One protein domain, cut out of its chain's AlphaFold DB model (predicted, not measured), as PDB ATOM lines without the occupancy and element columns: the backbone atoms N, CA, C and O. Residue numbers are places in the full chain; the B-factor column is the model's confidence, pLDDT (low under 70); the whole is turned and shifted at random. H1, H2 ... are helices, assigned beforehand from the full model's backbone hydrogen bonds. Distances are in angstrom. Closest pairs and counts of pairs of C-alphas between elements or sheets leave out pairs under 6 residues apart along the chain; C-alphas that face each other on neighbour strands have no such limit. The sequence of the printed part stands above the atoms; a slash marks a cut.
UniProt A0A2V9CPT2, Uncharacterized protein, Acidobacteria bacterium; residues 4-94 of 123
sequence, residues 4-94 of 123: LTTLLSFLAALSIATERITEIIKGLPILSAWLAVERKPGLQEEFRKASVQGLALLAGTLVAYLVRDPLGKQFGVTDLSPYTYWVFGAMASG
ATOM      1  N   LEU A   4      56.745  -0.927  23.973       71.81
ATOM      2  CA  LEU A   4      57.108  -0.586  22.606       71.81
ATOM      3  C   LEU A   4      57.552  -1.812  21.795       71.81
ATOM      4  O   LEU A   4      57.069  -2.019  20.689       71.81
ATOM      5  N   THR A   5      58.431  -2.650  22.353       76.88
ATOM      6  CA  THR A   5      58.884  -3.887  21.706       76.88
ATOM      7  C   THR A   5      57.715  -4.834  21.478       76.88
ATOM      8  O   THR A   5      57.590  -5.376  20.388       76.88
ATOM      9  N   THR A   6      56.817  -4.980  22.455       78.56
ATOM     10  CA  THR A   6      55.629  -5.831  22.304       78.56
ATOM     11  C   THR A   6      54.680  -5.303  21.223       78.56
ATOM     12  O   THR A   6      54.179  -6.085  20.419       78.56
ATOM     13  N   LEU A   7      54.467  -3.984  21.150       76.50
ATOM     14  CA  LEU A   7      53.678  -3.348  20.086       76.50
ATOM     15  C   LEU A   7      54.299  -3.560  18.701       76.50
ATOM     16  O   LEU A   7      53.599  -3.939  17.769       76.50
ATOM     17  N   LEU A   8      55.613  -3.371  18.576       77.50
ATOM     18  CA  LEU A   8      56.359  -3.620  17.342       77.50
ATOM     19  C   LEU A   8      56.272  -5.086  16.908       77.50
ATOM     20  O   LEU A   8      56.007  -5.359  15.741       77.50
ATOM     21  N   SER A   9      56.438  -6.029  17.838       80.44
ATOM     22  CA  SER A   9      56.282  -7.459  17.557       80.44
ATOM     23  C   SER A   9      54.863  -7.801  17.103       80.44
ATOM     24  O   SER A   9      54.697  -8.584  16.170       80.44
ATOM     25  N   PHE A  10      53.845  -7.193  17.715       81.56
ATOM     26  CA  PHE A  10      52.450  -7.396  17.330       81.56
ATOM     27  C   PHE A  10      52.155  -6.839  15.930       81.56
ATOM     28  O   PHE A  10      51.567  -7.534  15.108       81.56
ATOM     29  N   LEU A  11      52.611  -5.619  15.629       79.94
ATOM     30  CA  LEU A  11      52.466  -5.011  14.303       79.94
ATOM     31  C   LEU A  11      53.208  -5.810  13.223       79.94
ATOM     32  O   LEU A  11      52.669  -6.018  12.140       79.94
ATOM     33  N   ALA A  12      54.404  -6.321  13.528       81.81
ATOM     34  CA  ALA A  12      55.147  -7.188  12.618       81.81
ATOM     35  C   ALA A  12      54.401  -8.500  12.338       81.81
ATOM     36  O   ALA A  12      54.250  -8.884  11.179       81.81
ATOM     37  N   ALA A  13      53.875  -9.154  13.376       84.19
ATOM     38  CA  ALA A  13      53.063 -10.356  13.218       84.19
ATOM     39  C   ALA A  13      51.793 -10.083  12.394       84.19
ATOM     40  O   ALA A  13      51.447 -10.873  11.517       84.19
ATOM     41  N   LEU A  14      51.136  -8.941  12.629       83.69
ATOM     42  CA  LEU A  14      49.950  -8.515  11.891       83.69
ATOM     43  C   LEU A  14      50.253  -8.274  10.403       83.69
ATOM     44  O   LEU A  14      49.483  -8.715   9.547       83.69
ATOM     45  N   SER A  15      51.377  -7.629  10.077       82.94
ATOM     46  CA  SER A  15      51.809  -7.443   8.686       82.94
ATOM     47  C   SER A  15      52.128  -8.764   7.993       82.94
ATOM     48  O   SER A  15      51.647  -8.976   6.884       82.94
ATOM     49  N   ILE A  16      52.846  -9.683   8.646       84.88
ATOM     50  CA  ILE A  16      53.138 -11.008   8.071       84.88
ATOM     51  C   ILE A  16      51.839 -11.790   7.840       84.88
ATOM     52  O   ILE A  16      51.651 -12.385   6.781       84.88
ATOM     53  N   ALA A  17      50.916 -11.783   8.804       81.94
ATOM     54  CA  ALA A  17      49.623 -12.447   8.653       81.94
ATOM     55  C   ALA A  17      48.824 -11.863   7.477       81.94
ATOM     56  O   ALA A  17      48.266 -12.608   6.671       81.94
ATOM     57  N   THR A  18      48.822 -10.535   7.348       83.12
ATOM     58  CA  THR A  18      48.172  -9.825   6.241       83.12
ATOM     59  C   THR A  18      48.791 -10.217   4.906       83.12
ATOM     60  O   THR A  18      48.064 -10.599   3.992       83.12
ATOM     61  N   GLU A  19      50.119 -10.215   4.797       84.25
ATOM     62  CA  GLU A  19      50.848 -10.644   3.602       84.25
ATOM     63  C   GLU A  19      50.459 -12.070   3.190       84.25
ATOM     64  O   GLU A  19      50.022 -12.281   2.057       84.25
ATOM     65  N   ARG A  20      50.509 -13.030   4.125       83.06
ATOM     66  CA  ARG A  20      50.175 -14.438   3.854       83.06
ATOM     67  C   ARG A  20      48.732 -14.624   3.416       83.06
ATOM     68  O   ARG A  20      48.477 -15.373   2.480       83.06
ATOM     69  N   ILE A  21      47.783 -13.920   4.030       81.44
ATOM     70  CA  ILE A  21      46.378 -13.975   3.608       81.44
ATOM     71  C   ILE A  21      46.214 -13.373   2.214       81.44
ATOM     72  O   ILE A  21      45.532 -13.952   1.371       81.44
ATOM     73  N   THR A  22      46.880 -12.253   1.934       83.06
ATOM     74  CA  THR A  22      46.831 -11.626   0.608       83.06
ATOM     75  C   THR A  22      47.415 -12.562  -0.456       83.06
ATOM     76  O   THR A  22      46.882 -12.660  -1.558       83.06
ATOM     77  N   GLU A  23      48.483 -13.297  -0.142       81.38
ATOM     78  CA  GLU A  23      49.055 -14.334  -1.009       81.38
ATOM     79  C   GLU A  23      48.129 -15.524  -1.231       81.38
ATOM     80  O   GLU A  23      47.951 -15.932  -2.378       81.38
ATOM     81  N   ILE A  24      47.491 -16.034  -0.178       81.25
ATOM     82  CA  ILE A  24      46.496 -17.107  -0.289       81.25
ATOM     83  C   ILE A  24      45.355 -16.670  -1.214       81.25
ATOM     84  O   ILE A  24      44.981 -17.418  -2.114       81.25
ATOM     85  N   ILE A  25      44.852 -15.439  -1.058       80.50
ATOM     86  CA  ILE A  25      43.785 -14.888  -1.905       80.50
ATOM     87  C   ILE A  25      44.246 -14.762  -3.364       80.50
ATOM     88  O   ILE A  25      43.506 -15.143  -4.271       80.50
ATOM     89  N   LYS A  26      45.473 -14.281  -3.606       76.62
ATOM     90  CA  LYS A  26      46.067 -14.234  -4.957       76.62
ATOM     91  C   LYS A  26      46.205 -15.631  -5.576       76.62
ATOM     92  O   LYS A  26      46.075 -15.761  -6.789       76.62
ATOM     93  N   GLY A  27      46.475 -16.652  -4.763       74.38
ATOM     94  CA  GLY A  27      46.634 -18.043  -5.193       74.38
ATOM     95  C   GLY A  27      45.324 -18.761  -5.532       74.38
ATOM     96  O   GLY A  27      45.367 -19.848  -6.105       74.38
ATOM     97  N   LEU A  28      44.162 -18.177  -5.217       80.81
ATOM     98  CA  LEU A  28      42.875 -18.787  -5.541       80.81
ATOM     99  C   LEU A  28      42.654 -18.823  -7.063       80.81
ATOM    100  O   LEU A  28      42.803 -17.792  -7.723       80.81
ATOM    101  N   PRO A  29      42.215 -19.963  -7.632       68.00
ATOM    102  CA  PRO A  29      42.096 -20.146  -9.084       68.00
ATOM    103  C   PRO A  29      41.115 -19.172  -9.759       68.00
ATOM    104  O   PRO A  29      41.218 -18.925 -10.954       68.00
ATOM    105  N   ILE A  30      40.190 -18.587  -8.994       71.38
ATOM    106  CA  ILE A  30      39.199 -17.611  -9.473       71.38
ATOM    107  C   ILE A  30      39.817 -16.208  -9.626       71.38
ATOM    108  O   ILE A  30      39.405 -15.434 -10.486       71.38
ATOM    109  N   LEU A  31      40.809 -15.867  -8.796       72.06
ATOM    110  CA  LEU A  31      41.370 -14.514  -8.685       72.06
ATOM    111  C   LEU A  31      42.800 -14.406  -9.237       72.06
ATOM    112  O   LEU A  31      43.246 -13.307  -9.581       72.06
ATOM    113  N   SER A  32      43.510 -15.530  -9.368       72.38
ATOM    114  CA  SER A  32      44.902 -15.597  -9.826       72.38
ATOM    115  C   SER A  32      45.094 -15.040 -11.239       72.38
ATOM    116  O   SER A  32      46.053 -14.310 -11.484       72.38
ATOM    117  N   ALA A  33      44.142 -15.274 -12.146       72.19
ATOM    118  CA  ALA A  33      44.188 -14.762 -13.517       72.19
ATOM    119  C   ALA A  33      44.216 -13.221 -13.595       72.19
ATOM    120  O   ALA A  33      44.764 -12.655 -14.542       72.19
ATOM    121  N   TRP A  34      43.640 -12.533 -12.602       75.25
ATOM    122  CA  TRP A  34      43.623 -11.070 -12.539       75.25
ATOM    123  C   TRP A  34      44.724 -10.502 -11.638       75.25
ATOM    124  O   TRP A  34      45.375  -9.527 -12.004       75.25
ATOM    125  N   LEU A  35      44.941 -11.099 -10.464       71.94
ATOM    126  CA  LEU A  35      45.824 -10.539  -9.437       71.94
ATOM    127  C   LEU A  35      47.278 -11.005  -9.551       71.94
ATOM    128  O   LEU A  35      48.180 -10.241  -9.197       71.94
ATOM    129  N   ALA A  36      47.513 -12.237 -10.015       71.19
ATOM    130  CA  ALA A  36      48.844 -12.845 -10.044       71.19
ATOM    131  C   ALA A  36      49.587 -12.617 -11.370       71.19
ATOM    132  O   ALA A  36      50.814 -12.613 -11.379       71.19
ATOM    133  N   VAL A  37      48.866 -12.400 -12.475       76.25
ATOM    134  CA  VAL A  37      49.470 -12.196 -13.799       76.25
ATOM    135  C   VAL A  37      49.886 -10.735 -13.974       76.25
ATOM    136  O   VAL A  37      49.043  -9.836 -13.981       76.25
ATOM    137  N   GLU A  38      51.187 -10.499 -14.137       74.56
ATOM    138  CA  GLU A  38      51.726  -9.179 -14.473       74.56
ATOM    139  C   GLU A  38      51.278  -8.742 -15.871       74.56
ATOM    140  O   GLU A  38      51.279  -9.528 -16.823       74.56
ATOM    141  N   ARG A  39      50.880  -7.472 -15.998       76.06
ATOM    142  CA  ARG A  39      50.450  -6.891 -17.274       76.06
ATOM    143  C   ARG A  39      51.478  -5.902 -17.795       76.06
ATOM    144  O   ARG A  39      52.297  -5.362 -17.056       76.06
ATOM    145  N   LYS A  40      51.410  -5.646 -19.105       79.00
ATOM    146  CA  LYS A  40      52.231  -4.615 -19.749       79.00
ATOM    147  C   LYS A  40      52.041  -3.269 -19.031       79.00
ATOM    148  O   LYS A  40      50.916  -2.970 -18.621       79.00
ATOM    149  N   PRO A  41      53.107  -2.460 -18.907       71.00
ATOM    150  CA  PRO A  41      53.036  -1.171 -18.231       71.00
ATOM    151  C   PRO A  41      51.945  -0.291 -18.856       71.00
ATOM    152  O   PRO A  41      51.914  -0.085 -20.069       71.00
ATOM    153  N   GLY A  42      51.023   0.176 -18.013       82.38
ATOM    154  CA  GLY A  42      49.857   0.973 -18.386       82.38
ATOM    155  C   GLY A  42      48.794   0.974 -17.283       82.38
ATOM    156  O   GLY A  42      48.966   0.328 -16.249       82.38
ATOM    157  N   LEU A  43      47.664   1.646 -17.537       81.00
ATOM    158  CA  LEU A  43      46.540   1.781 -16.595       81.00
ATOM    159  C   LEU A  43      46.109   0.443 -15.968       81.00
ATOM    160  O   LEU A  43      45.837   0.377 -14.776       81.00
ATOM    161  N   GLN A  44      46.084  -0.646 -16.740       78.75
ATOM    162  CA  GLN A  44      45.664  -1.960 -16.232       78.75
ATOM    163  C   GLN A  44      46.605  -2.536 -15.165       78.75
ATOM    164  O   GLN A  44      46.144  -3.216 -14.252       78.75
ATOM    165  N   GLU A  45      47.907  -2.266 -15.262       77.25
ATOM    166  CA  GLU A  45      48.888  -2.707 -14.270       77.25
ATOM    167  C   GLU A  45      48.790  -1.862 -12.990       77.25
ATOM    168  O   GLU A  45      48.898  -2.389 -11.884       77.25
ATOM    169  N   GLU A  46      48.489  -0.568 -13.115       82.00
ATOM    170  CA  GLU A  46      48.208   0.302 -11.967       82.00
ATOM    171  C   GLU A  46      46.922  -0.111 -11.243       82.00
ATOM    172  O   GLU A  46      46.921  -0.249 -10.019       82.00
ATOM    173  N   PHE A  47      45.854  -0.419 -11.986       82.44
ATOM    174  CA  PHE A  47      44.616  -0.956 -11.416       82.44
ATOM    175  C   PHE A  47      44.832  -2.307 -10.729       82.44
ATOM    176  O   PHE A  47      44.258  -2.548  -9.663       82.44
ATOM    177  N   ARG A  48      45.679  -3.185 -11.283       83.44
ATOM    178  CA  ARG A  48      46.045  -4.454 -10.636       83.44
ATOM    179  C   ARG A  48      46.763  -4.205  -9.312       83.44
ATOM    180  O   ARG A  48      46.372  -4.780  -8.297       83.44
ATOM    181  N   LYS A  49      47.762  -3.319  -9.293       80.19
ATOM    182  CA  LYS A  49      48.497  -2.944  -8.072       80.19
ATOM    183  C   LYS A  49      47.572  -2.350  -7.009       80.19
ATOM    184  O   LYS A  49      47.624  -2.780  -5.859       80.19
ATOM    185  N   ALA A  50      46.679  -1.444  -7.404       81.81
ATOM    186  CA  ALA A  50      45.675  -0.865  -6.514       81.81
ATOM    187  C   ALA A  50      44.707  -1.931  -5.972       81.81
ATOM    188  O   ALA A  50      44.383  -1.924  -4.788       81.81
ATOM    189  N   SER A  51      44.304  -2.899  -6.802       82.88
ATOM    190  CA  SER A  51      43.447  -4.019  -6.383       82.88
ATOM    191  C   SER A  51      44.137  -4.907  -5.345       82.88
ATOM    192  O   SER A  51      43.527  -5.286  -4.350       82.88
ATOM    193  N   VAL A  52      45.424  -5.208  -5.541       83.19
ATOM    194  CA  VAL A  52      46.225  -5.980  -4.577       83.19
ATOM    195  C   VAL A  52      46.399  -5.208  -3.266       83.19
ATOM    196  O   VAL A  52      46.271  -5.803  -2.199       83.19
ATOM    197  N   GLN A  53      46.624  -3.891  -3.317       82.62
ATOM    198  CA  GLN A  53      46.670  -3.051  -2.114       82.62
ATOM    199  C   GLN A  53      45.322  -2.993  -1.387       82.62
ATOM    200  O   GLN A  53      45.288  -3.117  -0.165       82.62
ATOM    201  N   GLY A  54      44.212  -2.866  -2.117       83.38
ATOM    202  CA  GLY A  54      42.867  -2.919  -1.544       83.38
ATOM    203  C   GLY A  54      42.585  -4.260  -0.863       83.38
ATOM    204  O   GLY A  54      42.046  -4.295   0.240       83.38
ATOM    205  N   LEU A  55      43.022  -5.369  -1.465       84.81
ATOM    206  CA  LEU A  55      42.930  -6.694  -0.850       84.81
ATOM    207  C   LEU A  55      43.792  -6.818   0.403       84.81
ATOM    208  O   LEU A  55      43.322  -7.375   1.390       84.81
ATOM    209  N   ALA A  56      45.011  -6.278   0.395       82.94
ATOM    210  CA  ALA A  56      45.863  -6.254   1.578       82.94
ATOM    211  C   ALA A  56      45.228  -5.434   2.715       82.94
ATOM    212  O   ALA A  56      45.250  -5.863   3.866       82.94
ATOM    213  N   LEU A  57      44.600  -4.294   2.401       83.44
ATOM    214  CA  LEU A  57      43.860  -3.478   3.368       83.44
ATOM    215  C   LEU A  57      42.686  -4.254   3.980       83.44
ATOM    216  O   LEU A  57      42.516  -4.265   5.201       83.44
ATOM    217  N   LEU A  58      41.881  -4.918   3.145       85.25
ATOM    218  CA  LEU A  58      40.745  -5.725   3.597       85.25
ATOM    219  C   LEU A  58      41.196  -6.930   4.425       85.25
ATOM    220  O   LEU A  58      40.640  -7.177   5.494       85.25
ATOM    221  N   ALA A  59      42.229  -7.646   3.976       85.56
ATOM    222  CA  ALA A  59      42.821  -8.760   4.705       85.56
ATOM    223  C   ALA A  59      43.361  -8.300   6.064       85.56
ATOM    224  O   ALA A  59      43.033  -8.902   7.082       85.56
ATOM    225  N   GLY A  60      44.112  -7.198   6.106       84.25
ATOM    226  CA  GLY A  60      44.640  -6.645   7.351       84.25
ATOM    227  C   GLY A  60      43.541  -6.194   8.310       84.25
ATOM    228  O   GLY A  60      43.626  -6.448   9.510       84.25
ATOM    229  N   THR A  61      42.473  -5.586   7.784       85.62
ATOM    230  CA  THR A  61      41.302  -5.170   8.573       85.62
ATOM    231  C   THR A  61      40.588  -6.386   9.162       85.62
ATOM    232  O   THR A  61      40.242  -6.393  10.343       85.62
ATOM    233  N   LEU A  62      40.418  -7.446   8.364       87.25
ATOM    234  CA  LEU A  62      39.821  -8.700   8.812       87.25
ATOM    235  C   LEU A  62      40.666  -9.356   9.906       87.25
ATOM    236  O   LEU A  62      40.120  -9.746  10.935       87.25
ATOM    237  N   VAL A  63      41.989  -9.435   9.735       85.81
ATOM    238  CA  VAL A  63      42.877  -9.978  10.774       85.81
ATOM    239  C   VAL A  63      42.783  -9.144  12.044       85.81
ATOM    240  O   VAL A  63      42.597  -9.721  13.111       85.81
ATOM    241  N   ALA A  64      42.844  -7.813  11.945       86.19
ATOM    242  CA  ALA A  64      42.723  -6.911  13.090       86.19
ATOM    243  C   ALA A  64      41.401  -7.114  13.850       86.19
ATOM    244  O   ALA A  64      41.393  -7.119  15.081       86.19
ATOM    245  N   TYR A  65      40.302  -7.337  13.128       86.12
ATOM    246  CA  TYR A  65      39.003  -7.661  13.716       86.12
ATOM    247  C   TYR A  65      38.981  -9.043  14.387       86.12
ATOM    248  O   TYR A  65      38.422  -9.192  15.475       86.12
ATOM    249  N   LEU A  66      39.601 -10.057  13.774       86.31
ATOM    250  CA  LEU A  66      39.686 -11.409  14.338       86.31
ATOM    251  C   LEU A  66      40.532 -11.453  15.615       86.31
ATOM    252  O   LEU A  66      40.225 -12.213  16.529       86.31
ATOM    253  N   VAL A  67      41.569 -10.616  15.707       85.94
ATOM    254  CA  VAL A  67      42.440 -10.522  16.890       85.94
ATOM    255  C   VAL A  67      42.047  -9.387  17.839       85.94
ATOM    256  O   VAL A  67      42.856  -8.997  18.681       85.94
ATOM    257  N   ARG A  68      40.816  -8.863  17.744       86.31
ATOM    258  CA  ARG A  68      40.336  -7.710  18.528       86.31
ATOM    259  C   ARG A  68      40.539  -7.842  20.037       86.31
ATOM    260  O   ARG A  68      40.889  -6.856  20.670       86.31
ATOM    261  N   ASP A  69      40.381  -9.036  20.610       82.81
ATOM    262  CA  ASP A  69      40.513  -9.234  22.060       82.81
ATOM    263  C   ASP A  69      41.984  -9.122  22.515       82.81
ATOM    264  O   ASP A  69      42.269  -8.353  23.439       82.81
ATOM    265  N   PRO A  70      42.954  -9.812  21.871       82.69
ATOM    266  CA  PRO A  70      44.378  -9.525  22.057       82.69
ATOM    267  C   PRO A  70      44.744  -8.056  21.815       82.69
ATOM    268  O   PRO A  70      45.540  -7.488  22.561       82.69
ATOM    269  N   LEU A  71      44.159  -7.442  20.783       79.50
ATOM    270  CA  LEU A  71      44.458  -6.076  20.364       79.50
ATOM    271  C   LEU A  71      43.976  -5.068  21.422       79.50
ATOM    272  O   LEU A  71      44.752  -4.240  21.891       79.50
ATOM    273  N   GLY A  72      42.743  -5.209  21.908       80.44
ATOM    274  CA  GLY A  72      42.190  -4.395  22.990       80.44
ATOM    275  C   GLY A  72      42.977  -4.532  24.294       80.44
ATOM    276  O   GLY A  72      43.315  -3.529  24.923       80.44
ATOM    277  N   LYS A  73      43.389  -5.755  24.659       82.44
ATOM    278  CA  LYS A  73      44.262  -5.995  25.824       82.44
ATOM    279  C   LYS A  73      45.618  -5.301  25.695       82.44
ATOM    280  O   LYS A  73      46.105  -4.734  26.670       82.44
ATOM    281  N   GLN A  74      46.214  -5.321  24.503       76.50
ATOM    282  CA  GLN A  74      47.525  -4.724  24.249       76.50
ATOM    283  C   GLN A  74      47.503  -3.190  24.336       76.50
ATOM    284  O   GLN A  74      48.470  -2.587  24.806       76.50
ATOM    285  N   PHE A  75      46.404  -2.562  23.913       73.56
ATOM    286  CA  PHE A  75      46.228  -1.107  23.958       73.56
ATOM    287  C   PHE A  75      45.473  -0.608  25.201       73.56
ATOM    288  O   PHE A  75      45.384   0.600  25.406       73.56
ATOM    289  N   GLY A  76      44.974  -1.506  26.055       74.62
ATOM    290  CA  GLY A  76      44.196  -1.149  27.244       74.62
ATOM    291  C   GLY A  76      42.819  -0.564  26.918       74.62
ATOM    292  O   GLY A  76      42.300   0.231  27.695       74.62
ATOM    293  N   VAL A  77      42.245  -0.933  25.770       74.62
ATOM    294  CA  VAL A  77      40.958  -0.426  25.280       74.62
ATOM    295  C   VAL A  77      39.990  -1.598  25.139       74.62
ATOM    296  O   VAL A  77      40.265  -2.550  24.414       74.62
ATOM    297  N   THR A  78      38.863  -1.540  25.842       66.88
ATOM    298  CA  THR A  78      37.821  -2.582  25.827       66.88
ATOM    299  C   THR A  78      36.828  -2.438  24.680       66.88
ATOM    300  O   THR A  78      36.207  -3.428  24.311       66.88
ATOM    301  N   ASP A  79      36.699  -1.241  24.106       71.69
ATOM    302  CA  ASP A  79      35.762  -0.966  23.018       71.69
ATOM    303  C   ASP A  79      36.489  -0.240  21.878       71.69
ATOM    304  O   ASP A  79      36.668   0.981  21.876       71.69
ATOM    305  N   LEU A  80      37.038  -1.027  20.950       75.31
ATOM    306  CA  LEU A  80      37.715  -0.501  19.769       75.31
ATOM    307  C   LEU A  80      36.657  -0.103  18.740       75.31
ATOM    308  O   LEU A  80      35.886  -0.941  18.269       75.31
ATOM    309  N   SER A  81      36.662   1.175  18.358       81.38
ATOM    310  CA  SER A  81      35.794   1.686  17.300       81.38
ATOM    311  C   SER A  81      35.975   0.869  16.012       81.38
ATOM    312  O   SER A  81      37.106   0.495  15.686       81.38
ATOM    313  N   PRO A  82      34.917   0.640  15.212       78.88
ATOM    314  CA  PRO A  82      35.039  -0.039  13.923       78.88
ATOM    315  C   PRO A  82      36.114   0.571  13.010       78.88
ATOM    316  O   PRO A  82      36.799  -0.150  12.286       78.88
ATOM    317  N   TYR A  83      36.323   1.890  13.094       81.62
ATOM    318  CA  TYR A  83      37.367   2.611  12.360       81.62
ATOM    319  C   TYR A  83      38.789   2.213  12.769       81.62
ATOM    320  O   TYR A  83      39.708   2.282  11.958       81.62
ATOM    321  N   THR A  84      38.987   1.750  14.001       81.69
ATOM    322  CA  THR A  84      40.295   1.315  14.490       81.69
ATOM    323  C   THR A  84      40.796   0.090  13.726       81.69
ATOM    324  O   THR A  84      41.976   0.026  13.389       81.69
ATOM    325  N   TYR A  85      39.911  -0.841  13.361       82.50
ATOM    326  CA  TYR A  85      40.293  -2.009  12.559       82.50
ATOM    327  C   TYR A  85      40.734  -1.619  11.147       82.50
ATOM    328  O   TYR A  85      41.688  -2.199  10.637       82.50
ATOM    329  N   TRP A  86      40.103  -0.605  10.549       81.69
ATOM    330  CA  TRP A  86      40.524  -0.057   9.257       81.69
ATOM    331  C   TRP A  86      41.918   0.564   9.326       81.69
ATOM    332  O   TRP A  86      42.735   0.345   8.435       81.69
ATOM    333  N   VAL A  87      42.216   1.295  10.406       81.19
ATOM    334  CA  VAL A  87      43.553   1.859  10.634       81.19
ATOM    335  C   VAL A  87      44.584   0.740  10.774       81.19
ATOM    336  O   VAL A  87      45.601   0.770  10.086       81.19
ATOM    337  N   PHE A  88      44.315  -0.283  11.590       81.56
ATOM    338  CA  PHE A  88      45.226  -1.424  11.724       81.56
ATOM    339  C   PHE A  88      45.383  -2.211  10.423       81.56
ATOM    340  O   PHE A  88      46.492  -2.637  10.113       81.56
ATOM    341  N   GLY A  89      44.321  -2.349   9.630       81.75
ATOM    342  CA  GLY A  89      44.397  -2.944   8.302       81.75
ATOM    343  C   GLY A  89      45.277  -2.147   7.345       81.75
ATOM    344  O   GLY A  89      46.117  -2.732   6.665       81.75
ATOM    345  N   ALA A  90      45.154  -0.818   7.344       79.56
ATOM    346  CA  ALA A  90      45.977   0.071   6.522       79.56
ATOM    347  C   ALA A  90      47.448   0.081   6.965       79.56
ATOM    348  O   ALA A  90      48.364   0.166   6.146       79.56
ATOM    349  N   MET A  91      47.689  -0.035   8.271       78.19
ATOM    350  CA  MET A  91      49.030  -0.218   8.825       78.19
ATOM    351  C   MET A  91      49.624  -1.557   8.385       78.19
ATOM    352  O   MET A  91      50.764  -1.616   7.923       78.19
ATOM    353  N   ALA A  92      48.840  -2.628   8.499       80.81
ATOM    354  CA  ALA A  92      49.277  -3.979   8.193       80.81
ATOM    355  C   ALA A  92      49.547  -4.189   6.698       80.81
ATOM    356  O   ALA A  92      50.476  -4.923   6.361       80.81
ATOM    357  N   SER A  93      48.815  -3.491   5.820       78.81
ATOM    358  CA  SER A  93      49.009  -3.517   4.364       78.81
ATOM    359  C   SER A  93      50.317  -2.867   3.891       78.81
ATOM    360  O   SER A  93      50.586  -2.858   2.692       78.81
ATOM    361  N   GLY A  94      51.138  -2.329   4.803       65.75
ATOM    362  CA  GLY A  94      52.518  -1.950   4.503       65.75
ATOM    363  C   GLY A  94      52.698  -0.543   3.930       65.75
ATOM    364  O   GLY A  94      53.557  -0.336   3.077       65.75
TER     365      GLY A  94
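This is residues 4 to 94 of the 123 residues of an uncharacterized protein of Acidobacteria bacterium (UniProt A0A2V9CPT2). Two long helices, H1 and H3, cross as an X; H5 packs on both near the crossing, with H2 and H4 toward opposite ends. The printed part has 91 residues with five named helices: all helix. It is only just loose, close to compact, radius of gyration of the C-alphas 15.0 A, spanning 47 by 24 by 20 A.

Start at H1, residues 4 to 27, whose residues 14 to 22 alone touch H3, residues 43 to 66, at a steep tilt of 54 degrees, closest C-alphas Thr 18 and Gly 60, 4.9 A. H5, residues 82 to 92, touches both, closest to H3 at C-alphas Thr 61 and Gly 89, 3.8 A. H2, residues 32 to 35, touches H3; H4, residues 68 to 75, touches no helix. In H1, H3 and H4 every O i to N i+4 pair is within hydrogen-bond range, in H5 6 of 7.

Find C-alpha 4 at (57.108, -0.586, 22.606), where H1 begins its 34.5 A; H5 ends at C-alpha 92 (49.277, -3.979, 8.193).

No link is long; residues 29, 78 and 94 have pLDDT under 70.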